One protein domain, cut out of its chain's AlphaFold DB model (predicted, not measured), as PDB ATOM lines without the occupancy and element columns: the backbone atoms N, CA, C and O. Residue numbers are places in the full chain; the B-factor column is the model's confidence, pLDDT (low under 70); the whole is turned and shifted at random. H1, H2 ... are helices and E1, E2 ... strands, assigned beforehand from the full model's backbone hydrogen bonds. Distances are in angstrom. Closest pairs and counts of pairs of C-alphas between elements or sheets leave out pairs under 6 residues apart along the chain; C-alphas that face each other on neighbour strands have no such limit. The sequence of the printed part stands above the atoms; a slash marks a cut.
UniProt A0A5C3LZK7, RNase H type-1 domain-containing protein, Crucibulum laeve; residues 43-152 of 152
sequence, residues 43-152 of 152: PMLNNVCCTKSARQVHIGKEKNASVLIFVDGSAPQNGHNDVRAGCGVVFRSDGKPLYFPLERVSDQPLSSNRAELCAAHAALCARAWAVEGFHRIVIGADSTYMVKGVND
ATOM      1  N   PRO A  43      -1.864 -57.258 -13.951       84.00
ATOM      2  CA  PRO A  43      -0.863 -57.995 -13.197       84.00
ATOM      3  C   PRO A  43      -0.864 -59.472 -13.634       84.00
ATOM      4  O   PRO A  43      -1.886 -60.155 -13.538       84.00
ATOM      5  N   MET A  44       0.265 -59.954 -14.154       85.19
ATOM      6  CA  MET A  44       0.469 -61.337 -14.606       85.19
ATOM      7  C   MET A  44       1.837 -61.840 -14.135       85.19
ATOM      8  O   MET A  44       2.791 -61.065 -14.058       85.19
ATOM      9  N   LEU A  45       1.945 -63.132 -13.814       82.94
ATOM     10  CA  LEU A  45       3.224 -63.756 -13.456       82.94
ATOM     11  C   LEU A  45       4.022 -64.106 -14.716       82.94
ATOM     12  O   LEU A  45       3.484 -64.714 -15.643       82.94
ATOM     13  N   ASN A  46       5.315 -63.789 -14.726       76.94
ATOM     14  CA  ASN A  46       6.243 -64.375 -15.693       76.94
ATOM     15  C   ASN A  46       6.454 -65.872 -15.362       76.94
ATOM     16  O   ASN A  46       6.618 -66.241 -14.200       76.94
ATOM     17  N   ASN A  47       6.417 -66.759 -16.364       65.81
ATOM     18  CA  ASN A  47       6.549 -68.211 -16.144       65.81
ATOM     19  C   ASN A  47       7.872 -68.791 -16.687       65.81
ATOM     20  O   ASN A  47       8.086 -69.994 -16.584       65.81
ATOM     21  N   VAL A  48       8.753 -67.951 -17.250       67.62
ATOM     22  CA  VAL A  48      10.026 -68.361 -17.892       67.62
ATOM     23  C   VAL A  48      11.253 -68.131 -17.011       67.62
ATOM     24  O   VAL A  48      12.258 -68.816 -17.158       67.62
ATOM     25  N   CYS A  49      11.201 -67.162 -16.095       64.44
ATOM     26  CA  CYS A  49      12.368 -66.751 -15.319       64.44
ATOM     27  C   CYS A  49      12.465 -67.506 -13.987       64.44
ATOM     28  O   CYS A  49      11.451 -67.827 -13.365       64.44
ATOM     29  N   CYS A  50      13.694 -67.698 -13.496       61.19
ATOM     30  CA  CYS A  50      13.965 -68.237 -12.160       61.19
ATOM     31  C   CYS A  50      13.320 -67.405 -11.034       61.19
ATOM     32  O   CYS A  50      13.061 -67.922  -9.952       61.19
ATOM     33  N   THR A  51      13.019 -66.127 -11.287       66.88
ATOM     34  CA  THR A  51      12.292 -65.250 -10.362       66.88
ATOM     35  C   THR A  51      10.868 -65.015 -10.861       66.88
ATOM     36  O   THR A  51      10.628 -64.131 -11.687       66.88
ATOM     37  N   LYS A  52       9.913 -65.786 -10.323       75.00
ATOM     38  CA  LYS A  52       8.480 -65.559 -10.547       75.00
ATOM     39  C   LYS A  52       8.062 -64.257  -9.874       75.00
ATOM     40  O   LYS A  52       8.191 -64.103  -8.661       75.00
ATOM     41  N   SER A  53       7.573 -63.302 -10.649       80.06
ATOM     42  CA  SER A  53       7.147 -62.007 -10.136       80.06
ATOM     43  C   SER A  53       6.021 -61.440 -10.985       80.06
ATOM     44  O   SER A  53       5.999 -61.602 -12.205       80.06
ATOM     45  N   ALA A  54       5.073 -60.776 -10.328       85.38
ATOM     46  CA  ALA A  54       3.982 -60.116 -11.019       85.38
ATOM     47  C   ALA A  54       4.501 -58.868 -11.753       85.38
ATOM     48  O   ALA A  54       5.295 -58.078 -11.219       85.38
ATOM     49  N   ARG A  55       4.057 -58.724 -13.000       88.06
ATOM     50  CA  ARG A  55       4.359 -57.620 -13.914       88.06
ATOM     51  C   ARG A  55       3.058 -57.041 -14.445       88.06
ATOM     52  O   ARG A  55       2.070 -57.760 -14.565       88.06
ATOM     53  N   GLN A  56       3.058 -55.759 -14.793       88.12
ATOM     54  CA  GLN A  56       1.967 -55.170 -15.568       88.12
ATOM     55  C   GLN A  56       2.155 -55.584 -17.028       88.12
ATOM     56  O   GLN A  56       3.075 -55.116 -17.692       88.12
ATOM     57  N   VAL A  57       1.316 -56.502 -17.503       88.56
ATOM     58  CA  VAL A  57       1.453 -57.150 -18.809       88.56
ATOM     59  C   VAL A  57       0.240 -56.880 -19.681       88.56
ATOM     60  O   VAL A  57      -0.903 -56.980 -19.233       88.56
ATOM     61  N   HIS A  58       0.495 -56.584 -20.947       87.69
ATOM     62  CA  HIS A  58      -0.506 -56.567 -21.998       87.69
ATOM     63  C   HIS A  58      -0.221 -57.698 -22.985       87.69
ATOM     64  O   HIS A  58       0.909 -57.847 -23.443       87.69
ATOM     65  N   ILE A  59      -1.243 -58.483 -23.326       86.94
ATOM     66  CA  ILE A  59      -1.156 -59.487 -24.390       86.94
ATOM     67  C   ILE A  59      -1.900 -58.942 -25.607       86.94
ATOM     68  O   ILE A  59      -3.112 -58.725 -25.551       86.94
ATOM     69  N   GLY A  60      -1.157 -58.712 -26.689       81.69
ATOM     70  CA  GLY A  60      -1.699 -58.244 -27.960       81.69
ATOM     71  C   GLY A  60      -2.459 -59.336 -28.722       81.69
ATOM     72  O   GLY A  60      -2.427 -60.513 -28.363       81.69
ATOM     73  N   LYS A  61      -3.114 -58.949 -29.825       79.38
ATOM     74  CA  LYS A  61      -3.917 -59.860 -30.670       79.38
ATOM     75  C   LYS A  61      -3.115 -61.059 -31.191       79.38
ATOM     76  O   LYS A  61      -3.616 -62.175 -31.207       79.38
ATOM     77  N   GLU A  62      -1.852 -60.835 -31.537       81.88
ATOM     78  CA  GLU A  62      -0.915 -61.854 -32.033       81.88
ATOM     79  C   GLU A  62      -0.288 -62.700 -30.920       81.88
ATOM     80  O   GLU A  62       0.732 -63.342 -31.141       81.88
ATOM     81  N   LYS A  63      -0.841 -62.675 -29.699       80.19
ATOM     82  CA  LYS A  63      -0.259 -63.366 -28.542       80.19
ATOM     83  C   LYS A  63       1.164 -62.886 -28.201       80.19
ATOM     84  O   LYS A  63       1.929 -63.596 -27.567       80.19
ATOM     85  N   ASN A  64       1.498 -61.649 -28.555       83.38
ATOM     86  CA  ASN A  64       2.744 -61.010 -28.143       83.38
ATOM     87  C   ASN A  64       2.561 -60.336 -26.781       83.38
ATOM     88  O   ASN A  64       1.587 -59.606 -26.577       83.38
ATOM     89  N   ALA A  65       3.490 -60.579 -25.859       88.06
ATOM     90  CA  ALA A  65       3.463 -59.988 -24.531       88.06
ATOM     91  C   ALA A  65       4.301 -58.711 -24.447       88.06
ATOM     92  O   ALA A  65       5.485 -58.706 -24.796       88.06
ATOM     93  N   SER A  66       3.688 -57.663 -23.904       90.25
ATOM     94  CA  SER A  66       4.327 -56.394 -23.582       90.25
ATOM     95  C   SER A  66       4.358 -56.178 -22.074       90.25
ATOM     96  O   SER A  66       3.356 -56.434 -21.403       90.25
ATOM     97  N   VAL A  67       5.464 -55.657 -21.549       91.44
ATOM     98  CA  VAL A  67       5.585 -55.239 -20.142       91.44
ATOM     99  C   VAL A  67       5.559 -53.717 -20.027       91.44
ATOM    100  O   VAL A  67       6.199 -53.034 -20.823       91.44
ATOM    101  N   LEU A  68       4.817 -53.193 -19.049       92.00
ATOM    102  CA  LEU A  68       4.802 -51.770 -18.706       92.00
ATOM    103  C   LEU A  68       5.812 -51.474 -17.596       92.00
ATOM    104  O   LEU A  68       5.806 -52.134 -16.552       92.00
ATOM    105  N   ILE A  69       6.632 -50.451 -17.817       93.88
ATOM    106  CA  ILE A  69       7.618 -49.946 -16.866       93.88
ATOM    107  C   ILE A  69       7.449 -48.435 -16.757       93.88
ATOM    108  O   ILE A  69       7.477 -47.745 -17.771       93.88
ATOM    109  N   PHE A  70       7.289 -47.921 -15.541       93.81
ATOM    110  CA  PHE A  70       7.316 -46.480 -15.298       93.81
ATOM    111  C   PHE A  70       8.729 -46.026 -14.994       93.81
ATOM    112  O   PHE A  70       9.451 -46.714 -14.264       93.81
ATOM    113  N   VAL A  71       9.095 -44.871 -15.524       96.25
ATOM    114  CA  VAL A  71      10.380 -44.225 -15.278       96.25
ATOM    115  C   VAL A  71      10.149 -42.762 -14.934       96.25
ATOM    116  O   VAL A  71       9.145 -42.193 -15.355       96.25
ATOM    117  N   ASP A  72      11.049 -42.204 -14.137       95.81
ATOM    118  CA  ASP A  72      11.044 -40.793 -13.750       95.81
ATOM    119  C   ASP A  72      12.478 -40.367 -13.402       95.81
ATOM    120  O   ASP A  72      13.269 -41.157 -12.858       95.81
ATOM    121  N   GLY A  73      12.823 -39.126 -13.725       95.31
ATOM    122  CA  GLY A  73      14.118 -38.517 -13.490       95.31
ATOM    123  C   GLY A  73      13.978 -37.146 -12.846       95.31
ATOM    124  O   GLY A  73      13.405 -36.223 -13.409       95.31
ATOM    125  N   SER A  74      14.611 -36.956 -11.690       94.69
ATOM    126  CA  SER A  74      14.535 -35.693 -10.961       94.69
ATOM    127  C   SER A  74      15.908 -35.080 -10.740       94.69
ATOM    128  O   SER A  74      16.869 -35.769 -10.396       94.69
ATOM    129  N   ALA A  75      15.989 -33.762 -10.904       94.75
ATOM    130  CA  ALA A  75      17.145 -32.953 -10.547       94.75
ATOM    131  C   ALA A  75      16.672 -31.689  -9.813       94.75
ATOM    132  O   ALA A  75      16.496 -30.641 -10.441       94.75
ATOM    133  N   PRO A  76      16.381 -31.768  -8.502       87.75
ATOM    134  CA  PRO A  76      16.045 -30.582  -7.724       87.75
ATOM    135  C   PRO A  76      17.169 -29.544  -7.837       87.75
ATOM    136  O   PRO A  76      18.341 -29.885  -7.696       87.75
ATOM    137  N   GLN A  77      16.799 -28.283  -8.083       86.50
ATOM    138  CA  GLN A  77      17.723 -27.175  -8.383       86.50
ATOM    139  C   GLN A  77      18.499 -27.347  -9.704       86.50
ATOM    140  O   GLN A  77      19.665 -26.969  -9.806       86.50
ATOM    141  N   ASN A  78      17.849 -27.913 -10.727       84.50
ATOM    142  CA  ASN A  78      18.408 -28.035 -12.074       84.50
ATOM    143  C   ASN A  78      19.026 -26.705 -12.556       84.50
ATOM    144  O   ASN A  78      18.357 -25.673 -12.542       84.50
ATOM    145  N   GLY A  79      20.295 -26.740 -12.975       81.06
ATOM    146  CA  GLY A  79      21.058 -25.561 -13.406       81.06
ATOM    147  C   GLY A  79      21.910 -24.879 -12.325       81.06
ATOM    148  O   GLY A  79      22.670 -23.975 -12.659       81.06
ATOM    149  N   HIS A  80      21.843 -25.307 -11.058       85.62
ATOM    150  CA  HIS A  80      22.734 -24.823  -9.994       85.62
ATOM    151  C   HIS A  80      23.996 -25.684  -9.834       85.62
ATOM    152  O   HIS A  80      23.992 -26.873 -10.140       85.62
ATOM    153  N   ASN A  81      25.062 -25.104  -9.271       80.31
ATOM    154  CA  ASN A  81      26.342 -25.794  -9.039       80.31
ATOM    155  C   ASN A  81      26.235 -26.975  -8.051       80.31
ATOM    156  O   ASN A  81      26.952 -27.965  -8.188       80.31
ATOM    157  N   ASP A  82      25.301 -26.898  -7.099       83.06
ATOM    158  CA  ASP A  82      25.085 -27.920  -6.064       83.06
ATOM    159  C   ASP A  82      23.950 -28.898  -6.401       83.06
ATOM    160  O   ASP A  82      23.502 -29.667  -5.544       83.06
ATOM    161  N   VAL A  83      23.491 -28.896  -7.657       89.88
ATOM    162  CA  VAL A  83      22.417 -29.774  -8.122       89.88
ATOM    163  C   VAL A  83      22.720 -31.240  -7.784       89.88
ATOM    164  O   VAL A  83      23.843 -31.749  -7.900       89.88
ATOM    165  N   ARG A  84      21.675 -31.949  -7.365       91.81
ATOM    166  CA  ARG A  84      21.675 -33.406  -7.240       91.81
ATOM    167  C   ARG A  84      20.634 -33.935  -8.201       91.81
ATOM    168  O   ARG A  84      19.570 -33.344  -8.326       91.81
ATOM    169  N   ALA A  85      20.934 -35.050  -8.848       95.00
ATOM    170  CA  ALA A  85      19.989 -35.715  -9.724       95.00
ATOM    171  C   ALA A  85      19.890 -37.199  -9.372       95.00
ATOM    172  O   ALA A  85      20.830 -37.784  -8.828       95.00
ATOM    173  N   GLY A  86      18.749 -37.800  -9.668       96.00
ATOM    174  CA  GLY A  86      18.478 -39.212  -9.449       96.00
ATOM    175  C   GLY A  86      17.368 -39.692 -10.366       96.00
ATOM    176  O   GLY A  86      16.587 -38.894 -10.879       96.00
ATOM    177  N   CYS A  87      17.302 -40.999 -10.563       96.62
ATOM    178  CA  CYS A  87      16.279 -41.623 -11.386       96.62
ATOM    179  C   CYS A  87      15.612 -42.789 -10.664       96.62
ATOM    180  O   CYS A  87      16.209 -43.432  -9.793       96.62
ATOM    181  N   GLY A  88      14.369 -43.059 -11.050       96.50
ATOM    182  CA  GLY A  88      13.535 -44.123 -10.515       96.50
ATOM    183  C   GLY A  88      12.894 -44.954 -11.620       96.50
ATOM    184  O   GLY A  88      12.578 -44.461 -12.698       96.50
ATOM    185  N   VAL A  89      12.693 -46.240 -11.337       96.62
ATOM    186  CA  VAL A  89      12.079 -47.212 -12.242       96.62
ATOM    187  C   VAL A  89      11.108 -48.098 -11.461       96.62
ATOM    188  O   VAL A  89      11.466 -48.674 -10.432       96.62
ATOM    189  N   VAL A  90       9.888 -48.276 -11.969       93.06
ATOM    190  CA  VAL A  90       8.862 -49.150 -11.383       93.06
ATOM    191  C   VAL A  90       8.324 -50.120 -12.434       93.06
ATOM    192  O   VAL A  90       7.554 -49.748 -13.313       93.06
ATOM    193  N   PHE A  91       8.673 -51.400 -12.295       89.69
ATOM    194  CA  PHE A  91       8.153 -52.503 -13.127       89.69
ATOM    195  C   PHE A  91       7.500 -53.629 -12.307       89.69
ATOM    196  O   PHE A  91       6.988 -54.610 -12.852       89.69
ATOM    197  N   ARG A  92       7.541 -53.527 -10.975       84.62
ATOM    198  CA  ARG A  92       6.990 -54.524 -10.054       84.62
ATOM    199  C   ARG A  92       5.541 -54.189  -9.721       84.62
ATOM    200  O   ARG A  92       5.213 -53.034  -9.459       84.62
ATOM    201  N   SER A  93       4.677 -55.200  -9.654       76.44
ATOM    202  CA  SER A  93       3.268 -54.985  -9.286       76.44
ATOM    203  C   SER A  93       3.058 -54.524  -7.836       76.44
ATOM    204  O   SER A  93       2.008 -53.954  -7.555       76.44
ATOM    205  N   ASP A  94       4.034 -54.735  -6.943       77.94
ATOM    206  CA  ASP A  94       4.028 -54.227  -5.558       77.94
ATOM    207  C   ASP A  94       4.393 -52.734  -5.456       77.94
ATOM    208  O   ASP A  94       4.380 -52.165  -4.367       77.94
ATOM    209  N   GLY A  95       4.727 -52.094  -6.581       75.88
ATOM    210  CA  GLY A  95       5.052 -50.674  -6.648       75.88
ATOM    211  C   GLY A  95       6.406 -50.297  -6.048       75.88
ATOM    212  O   GLY A  95       6.702 -49.106  -5.991       75.88
ATOM    213  N   LYS A  96       7.233 -51.263  -5.617       85.44
ATOM    214  CA  LYS A  96       8.573 -50.965  -5.094       85.44
ATOM    215  C   LYS A  96       9.486 -50.487  -6.233       85.44
ATOM    216  O   LYS A  96       9.654 -51.232  -7.203       85.44
ATOM    217  N   PRO A  97      10.074 -49.285  -6.130       90.38
ATOM    218  CA  PRO A  97      10.958 -48.763  -7.160       90.38
ATOM    219  C   PRO A  97      12.370 -49.349  -7.052       90.38
ATOM    220  O   PRO A  97      12.847 -49.668  -5.962       90.38
ATOM    221  N   LEU A  98      13.054 -49.422  -8.189       93.12
ATOM    222  CA  LEU A  98      14.508 -49.310  -8.261       93.12
ATOM    223  C   LEU A  98      14.828 -47.819  -8.385       93.12
ATOM    224  O   LEU A  98      14.229 -47.147  -9.215       93.12
ATOM    225  N   TYR A  99      15.738 -47.293  -7.576       95.50
ATOM    226  CA  TYR A  99      16.153 -45.896  -7.673       95.50
ATOM    227  C   TYR A  99      17.619 -45.754  -7.298       95.50
ATOM    228  O   TYR A  99      18.140 -46.533  -6.499       95.50
ATOM    229  N   PHE A 100      18.278 -44.762  -7.879       95.50
ATOM    230  CA  PHE A 100      19.670 -44.460  -7.583       95.50
ATOM    231  C   PHE A 100      19.999 -43.008  -7.962       95.50
ATOM    232  O   PHE A 100      19.352 -42.429  -8.843       95.50
ATOM    233  N   PRO A 101      20.972 -42.385  -7.275       95.38
ATOM    234  CA  PRO A 101      21.474 -41.074  -7.658       95.38
ATOM    235  C   PRO A 101      22.242 -41.164  -8.981       95.38
ATOM    236  O   PRO A 101      22.893 -42.168  -9.262       95.38
ATOM    237  N   LEU A 102      22.205 -40.095  -9.772       93.88
ATOM    238  CA  LEU A 102      23.012 -39.998 -10.981       93.88
ATOM    239  C   LEU A 102      24.492 -39.863 -10.620       93.88
ATOM    240  O   LEU A 102      24.873 -39.066  -9.760       93.88
ATOM    241  N   GLU A 103      25.330 -40.608 -11.335       88.38
ATOM    242  CA  GLU A 103      26.779 -40.504 -11.210       88.38
ATOM    243  C   GLU A 103      27.265 -39.119 -11.651       88.38
ATOM    244  O   GLU A 103      26.815 -38.575 -12.671       88.38
ATOM    245  N   ARG A 104      28.215 -38.573 -10.880       86.00
ATOM    246  CA  ARG A 104      28.972 -37.369 -11.233       86.00
ATOM    247  C   ARG A 104      30.072 -37.765 -12.210       86.00
ATOM    248  O   ARG A 104      31.138 -38.215 -11.808       86.00
ATOM    249  N   VAL A 105      29.780 -37.609 -13.493       84.50
ATOM    250  CA  VAL A 105      30.740 -37.822 -14.579       84.50
ATOM    251  C   VAL A 105      31.229 -36.445 -15.005       84.50
ATOM    252  O   VAL A 105      30.412 -35.690 -15.512       84.50
ATOM    253  N   SER A 106      32.512 -36.136 -14.757       80.69
ATOM    254  CA  SER A 106      33.167 -34.816 -14.917       80.69
ATOM    255  C   SER A 106      32.343 -33.777 -15.689       80.69
ATOM    256  O   SER A 106      31.576 -33.028 -15.090       80.69
ATOM    257  N   ASP A 107      32.441 -33.788 -17.017       81.31
ATOM    258  CA  ASP A 107      31.941 -32.709 -17.875       81.31
ATOM    259  C   ASP A 107      30.449 -32.861 -18.219       81.31
ATOM    260  O   ASP A 107      29.922 -32.161 -19.083       81.31
ATOM    261  N   GLN A 108      29.746 -33.795 -17.571       84.44
ATOM    262  CA  GLN A 108      28.322 -34.018 -17.781       84.44
ATOM    263  C   GLN A 108      27.505 -33.345 -16.676       84.44
ATOM    264  O   GLN A 108      27.594 -33.744 -15.510       84.44
ATOM    265  N   PRO A 109      26.636 -32.379 -17.020       84.75
ATOM    266  CA  PRO A 109      25.782 -31.750 -16.031       84.75
ATOM    267  C   PRO A 109      24.800 -32.770 -15.443       84.75
ATOM    268  O   PRO A 109      24.192 -33.584 -16.146       84.75
ATOM    269  N   LEU A 110      24.605 -32.686 -14.131       91.38
ATOM    270  CA  LEU A 110      23.489 -33.331 -13.454       91.38
ATOM    271  C   LEU A 110      22.222 -32.532 -13.776       91.38
ATOM    272  O   LEU A 110      22.020 -31.439 -13.256       91.38
ATOM    273  N   SER A 111      21.386 -33.067 -14.660       92.62
ATOM    274  CA  SER A 111      20.161 -32.412 -15.119       92.62
ATOM    275  C   SER A 111      18.964 -33.351 -15.058       92.62
ATOM    276  O   SER A 111      19.127 -34.575 -15.017       92.62
ATOM    277  N   SER A 112      17.757 -32.782 -15.086       92.94
ATOM    278  CA  SER A 112      16.516 -33.562 -15.158       92.94
ATOM    279  C   SER A 112      16.476 -34.400 -16.435       92.94
ATOM    280  O   SER A 112      16.254 -35.599 -16.373       92.94
ATOM    281  N   ASN A 113      16.821 -33.814 -17.585       93.44
ATOM    282  CA  ASN A 113      16.847 -34.516 -18.871       93.44
ATOM    283  C   ASN A 113      17.779 -35.737 -18.856       93.44
ATOM    284  O   ASN A 113      17.408 -36.807 -19.336       93.44
ATOM    285  N   ARG A 114      18.979 -35.598 -18.274       93.12
ATOM    286  CA  ARG A 114      19.898 -36.733 -18.111       93.12
ATOM    287  C   ARG A 114      19.317 -37.770 -17.154       93.12
ATOM    288  O   ARG A 114      19.443 -38.959 -17.421       93.12
ATOM    289  N   ALA A 115      18.674 -37.337 -16.069       95.12
ATOM    290  CA  ALA A 115      18.037 -38.240 -15.117       95.12
ATOM    291  C   ALA A 115      16.933 -39.085 -15.763       95.12
ATOM    292  O   ALA A 115      16.916 -40.296 -15.566       95.12
ATOM    293  N   GLU A 116      16.084 -38.478 -16.591       95.31
ATOM    294  CA  GLU A 116      15.014 -39.165 -17.328       95.31
ATOM    295  C   GLU A 116      15.568 -40.233 -18.278       95.31
ATOM    296  O   GLU A 116      15.145 -41.390 -18.264       95.31
ATOM    297  N   LEU A 117      16.594 -39.880 -19.057       94.50
ATOM    298  CA  LEU A 117      17.253 -40.823 -19.963       94.50
ATOM    299  C   LEU A 117      17.952 -41.957 -19.204       94.50
ATOM    300  O   LEU A 117      17.871 -43.117 -19.612       94.50
ATOM    301  N   CYS A 118      18.605 -41.653 -18.079       95.06
ATOM    302  CA  CYS A 118      19.180 -42.669 -17.201       95.06
ATOM    303  C   CYS A 118      18.103 -43.599 -16.625       95.06
ATOM    304  O   CYS A 118      18.346 -44.802 -16.524       95.06
ATOM    305  N   ALA A 119      16.915 -43.079 -16.303       96.50
ATOM    306  CA  ALA A 119      15.779 -43.867 -15.840       96.50
ATOM    307  C   ALA A 119      15.320 -44.868 -16.914       96.50
ATOM    308  O   ALA A 119      15.198 -46.065 -16.640       96.50
ATOM    309  N   ALA A 120      15.144 -44.410 -18.159       96.06
ATOM    310  CA  ALA A 120      14.793 -45.274 -19.287       96.06
ATOM    311  C   ALA A 120      15.878 -46.313 -19.593       96.06
ATOM    312  O   ALA A 120      15.571 -47.496 -19.756       96.06
ATOM    313  N   HIS A 121      17.149 -45.913 -19.599       95.56
ATOM    314  CA  HIS A 121      18.265 -46.839 -19.781       95.56
ATOM    315  C   HIS A 121      18.280 -47.919 -18.689       95.56
ATOM    316  O   HIS A 121      18.349 -49.114 -18.981       95.56
ATOM    317  N   ALA A 122      18.121 -47.527 -17.424       95.94
ATOM    318  CA  ALA A 122      18.055 -48.471 -16.319       95.94
ATOM    319  C   ALA A 122      16.838 -49.392 -16.396       95.94
ATOM    320  O   ALA A 122      16.960 -50.565 -16.058       95.94
ATOM    321  N   ALA A 123      15.688 -48.917 -16.878       96.19
ATOM    322  CA  ALA A 123      14.531 -49.770 -17.125       96.19
ATOM    323  C   ALA A 123      14.837 -50.881 -18.138       96.19
ATOM    324  O   ALA A 123      14.498 -52.041 -17.896       96.19
ATOM    325  N   LEU A 124      15.524 -50.551 -19.234       95.50
ATOM    326  CA  LEU A 124      15.936 -51.527 -20.245       95.50
ATOM    327  C   LEU A 124      16.961 -52.529 -19.690       95.50
ATOM    328  O   LEU A 124      16.870 -53.717 -19.991       95.50
ATOM    329  N   CYS A 125      17.882 -52.075 -18.834       94.88
ATOM    330  CA  CYS A 125      18.941 -52.905 -18.255       94.88
ATOM    331  C   CYS A 125      18.552 -53.641 -16.963       94.88
ATOM    332  O   CYS A 125      19.279 -54.537 -16.537       94.88
ATOM    333  N   ALA A 126      17.432 -53.295 -16.322       91.75
ATOM    334  CA  ALA A 126      17.081 -53.817 -14.999       91.75
ATOM    335  C   ALA A 126      16.936 -55.344 -14.976       91.75
ATOM    336  O   ALA A 126      17.150 -55.969 -13.935       91.75
ATOM    337  N   ARG A 127      16.526 -55.943 -16.101       90.75
ATOM    338  CA  ARG A 127      16.288 -57.382 -16.262       90.75
ATOM    339  C   ARG A 127      16.606 -57.816 -17.689       90.75
ATOM    340  O   ARG A 127      16.498 -57.039 -18.630       90.75
ATOM    341  N   ALA A 128      16.889 -59.103 -17.869       89.75
ATOM    342  CA  ALA A 128      16.890 -59.728 -19.187       89.75
ATOM    343  C   ALA A 128      15.437 -59.962 -19.649       89.75
ATOM    344  O   ALA A 128      14.913 -61.069 -19.540       89.75
ATOM    345  N   TRP A 129      14.759 -58.910 -20.118       90.38
ATOM    346  CA  TRP A 129      13.319 -58.923 -20.420       90.38
ATOM    347  C   TRP A 129      12.889 -60.033 -21.382       90.38
ATOM    348  O   TRP A 129      11.896 -60.712 -21.121       90.38
ATOM    349  N   ALA A 130      13.685 -60.291 -22.421       88.19
ATOM    350  CA  ALA A 130      13.440 -61.386 -23.358       88.19
ATOM    351  C   ALA A 130      13.443 -62.760 -22.658       88.19
ATOM    352  O   ALA A 130      12.591 -63.599 -22.937       88.19
ATOM    353  N   VAL A 131      14.334 -62.964 -21.677       86.19
ATOM    354  CA  VAL A 131      14.390 -64.187 -20.854       86.19
ATOM    355  C   VAL A 131      13.191 -64.279 -19.903       86.19
ATOM    356  O   VAL A 131      12.754 -65.376 -19.569       86.19
ATOM    357  N   GLU A 132      12.601 -63.152 -19.490       87.00
ATOM    358  CA  GLU A 132      11.319 -63.145 -18.767       87.00
ATOM    359  C   GLU A 132      10.096 -63.370 -19.681       87.00
ATOM    360  O   GLU A 132       8.986 -63.516 -19.168       87.00
ATOM    361  N   GLY A 133      10.286 -63.438 -21.005       86.38
ATOM    362  CA  GLY A 133       9.228 -63.638 -21.999       86.38
ATOM    363  C   GLY A 133       8.683 -62.348 -22.626       86.38
ATOM    364  O   GLY A 133       7.701 -62.400 -23.367       86.38
ATOM    365  N   PHE A 134       9.304 -61.195 -22.362       89.25
ATOM    366  CA  PHE A 134       8.878 -59.896 -22.884       89.25
ATOM    367  C   PHE A 134       9.797 -59.420 -24.008       89.25
ATOM    368  O   PHE A 134      10.939 -59.033 -23.775       89.25
ATOM    369  N   HIS A 135       9.263 -59.405 -25.230       88.25
ATOM    370  CA  HIS A 135       9.951 -58.888 -26.421       88.25
ATOM    371  C   HIS A 135       9.500 -57.469 -26.786       88.25
ATOM    372  O   HIS A 135      10.062 -56.844 -27.678       88.25
ATOM    373  N   ARG A 136       8.471 -56.957 -26.099       90.69
ATOM    374  CA  ARG A 136       8.001 -55.578 -26.213       90.69
ATOM    375  C   ARG A 136       8.020 -54.937 -24.833       90.69
ATOM    376  O   ARG A 136       7.448 -55.470 -23.882       90.69
ATOM    377  N   ILE A 137       8.678 -53.792 -24.737       92.75
ATOM    378  CA  ILE A 137       8.748 -52.986 -23.520       92.75
ATOM    379  C   ILE A 137       7.991 -51.696 -23.798       92.75
ATOM    380  O   ILE A 137       8.178 -51.080 -24.844       92.75
ATOM    381  N   VAL A 138       7.119 -51.312 -22.874       92.50
ATOM    382  CA  VAL A 138       6.397 -50.045 -22.912       92.50
ATOM    383  C   VAL A 138       6.889 -49.204 -21.747       92.50
ATOM    384  O   VAL A 138       6.737 -49.595 -20.588       92.50
ATOM    385  N   ILE A 139       7.496 -48.064 -22.070       92.88
ATOM    386  CA  ILE A 139       7.970 -47.088 -21.093       92.88
ATOM    387  C   ILE A 139       6.866 -46.054 -20.881       92.88
ATOM    388  O   ILE A 139       6.461 -45.371 -21.819       92.88
ATOM    389  N   GLY A 140       6.366 -45.965 -19.654       91.88
ATOM    390  CA  GLY A 140       5.504 -44.880 -19.205       91.88
ATOM    391  C   GLY A 140       6.354 -43.788 -18.567       91.88
ATOM    392  O   GLY A 140       7.026 -44.051 -17.572       91.88
ATOM    393  N   ALA A 141       6.307 -42.588 -19.133       91.75
ATOM    394  CA  ALA A 141       7.019 -41.417 -18.640       91.75
ATOM    395  C   ALA A 141       6.193 -40.154 -18.888       91.75
ATOM    396  O   ALA A 141       5.375 -40.116 -19.808       91.75
ATOM    397  N   ASP A 142       6.427 -39.125 -18.085       89.69
ATOM    398  CA  ASP A 142       5.849 -37.785 -18.216       89.69
ATOM    399  C   ASP A 142       6.801 -36.790 -18.915       89.69
ATOM    400  O   ASP A 142       6.371 -35.733 -19.387       89.69
ATOM    401  N   SER A 143       8.079 -37.147 -19.073       90.94
ATOM    402  CA  SER A 143       9.074 -36.352 -19.797       90.94
ATOM    403  C   SER A 143       8.815 -36.284 -21.306       90.94
ATOM    404  O   SER A 143       9.184 -37.170 -22.084       90.94
ATOM    405  N   THR A 144       8.251 -35.159 -21.754       89.31
ATOM    406  CA  THR A 144       8.098 -34.855 -23.190       89.31
ATOM    407  C   THR A 144       9.432 -34.792 -23.931       89.31
ATOM    408  O   THR A 144       9.479 -35.158 -25.103       89.31
ATOM    409  N   TYR A 145      10.512 -34.371 -23.259       89.12
ATOM    410  CA  TYR A 145      11.864 -34.357 -23.821       89.12
ATOM    411  C   TYR A 145      12.290 -35.759 -24.261       89.12
ATOM    412  O   TYR A 145      12.715 -35.949 -25.398       89.12
ATOM    413  N   MET A 146      12.108 -36.750 -23.387       91.12
ATOM    414  CA  MET A 146      12.445 -38.133 -23.697       91.12
ATOM    415  C   MET A 146      11.519 -38.719 -24.767       91.12
ATOM    416  O   MET A 146      11.994 -39.334 -25.717       91.12
ATOM    417  N   VAL A 147      10.201 -38.520 -24.634       89.50
ATOM    418  CA  VAL A 147       9.221 -39.083 -25.577       89.50
ATOM    419  C   VAL A 147       9.430 -38.543 -26.992       89.50
ATOM    420  O   VAL A 147       9.338 -39.312 -27.944       89.50
ATOM    421  N   LYS A 148       9.721 -37.248 -27.150       89.81
ATOM    422  CA  LYS A 148      10.004 -36.663 -28.469       89.81
ATOM    423  C   LYS A 148      11.367 -37.096 -28.995       89.81
ATOM    424  O   LYS A 148      11.445 -37.594 -30.105       89.81
ATOM    425  N   GLY A 149      12.409 -37.033 -28.165       88.69
ATOM    426  CA  GLY A 149      13.770 -37.365 -28.592       88.69
ATOM    427  C   GLY A 149      13.981 -38.812 -29.054       88.69
ATOM    428  O   GLY A 149      14.969 -39.082 -29.723       88.69
ATOM    429  N   VAL A 150      13.091 -39.745 -28.698       84.75
ATOM    430  CA  VAL A 150      13.135 -41.145 -29.165       84.75
ATOM    431  C   VAL A 150      12.258 -41.383 -30.406       84.75
ATOM    432  O   VAL A 150      12.431 -42.395 -31.083       84.75
ATOM    433  N   ASN A 151      11.307 -40.489 -30.694       79.50
ATOM    434  CA  ASN A 151      10.354 -40.634 -31.799       79.50
ATOM    435  C   ASN A 151      10.677 -39.760 -33.025       79.50
ATOM    436  O   ASN A 151      10.123 -40.039 -34.090       79.50
ATOM    437  N   ASP A 152      11.513 -38.730 -32.867       58.62
ATOM    438  CA  ASP A 152      11.986 -37.839 -33.939       58.62
ATOM    439  C   ASP A 152      13.212 -38.422 -34.671       58.62
ATOM    440  O   ASP A 152      13.267 -38.295 -35.917       58.62
TER     441      ASP A 152
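Overview. This is residues 43 to 152 of the 152 residues of the protein "RNase H type-1 domain-containing protein" of Crucibulum laeve (UniProt A0A5C3LZK7). Look for one long, strongly twisted sheet built on the long strand E3, with helix H1 over one face of its E3 and E4 part. The E1 and E2 hairpin makes one end of the elongated body, E6 lies along the other edge of E3, and the short helix H2 sits off the sheet, next to H1 residues 113 to 117. The printed part has 110 residues with two named helices and six named strands, in the order E1 E2 E3 E4 E5 H1 E6 H2; the class is mixed, helices and strands. The branched sheet is mixed too: E1 to E5 form a meander, each strand the antiparallel neighbour of the one before, while E6 is parallel to E3. The whole is only just compact, close to loose, with a radius of gyration of the C-alphas of 15.6 A and spans of 49 by 31 by 21 A.

Along the chain. Find C-alpha 65 at (3.463, -59.988, -24.531); from there E3, residues 65 to 74, runs 29.9 A to C-alpha 74 at (14.535, -35.693, -10.961). Before it come E1, residues 43 to 46, and E2, residues 54 to 59, 14.3 A long. After it come E4, residues 86 to 90, 14.0 A long, and E5, residues 98 to 101. H1, residues 112 to 125, is 19.7 A long. Then read E6, residues 136 to 140, and H2, residues 144 to 151, which ends at C-alpha 151 at (10.354, -40.634, -31.799).

Arrangement. Begin at E3: E2 and E4 lie on one side of it, E6 on the other side. Its pairing is staggered: residues 65 to 67 pair with E2, 66 to 70 with E6 and 70 to 74 with E4. Look for N 66 and O 58 at 2.8 A, N 138 and O 67 at 2.8 A, and N 88 and O 72 at 2.8 A. Beyond E4, N 89 and O 98 of the hairpin E4 and E5 are 2.8 A apart; beyond E2, N 44 and O 55 of the hairpin E1 and E2 are 2.9 A apart. H1 is on the sheet at a height of 6.0 A, over E3 and E4, and at 30.4 degrees to E3 on the local plane it runs only just slantwise to the strands. Its closest C-alphas to E3 are Glu 116 and Gly 73, 4.0 A. H2 is not on the sheet; it touches H1 residues 113 to 117 alone, closest at the C-alphas of Leu 117 and Met 146, 6.7 A, at a steep tilt of 50 degrees, the same way. Every O i to N i+4 pair is within hydrogen-bond range in H1, and 3 of 4 in H2.

Size, cuts and confidence. The two C-alphas farthest apart, those of Glu 62 and Asn 81, are 50.7 A from each other. The printed part has no cut, and its one long link is E3 to E4, 11 residues. The mean pLDDT of the printed part is 87.7; residues 47 to 51 and residue 152, the chain's last, are under 70.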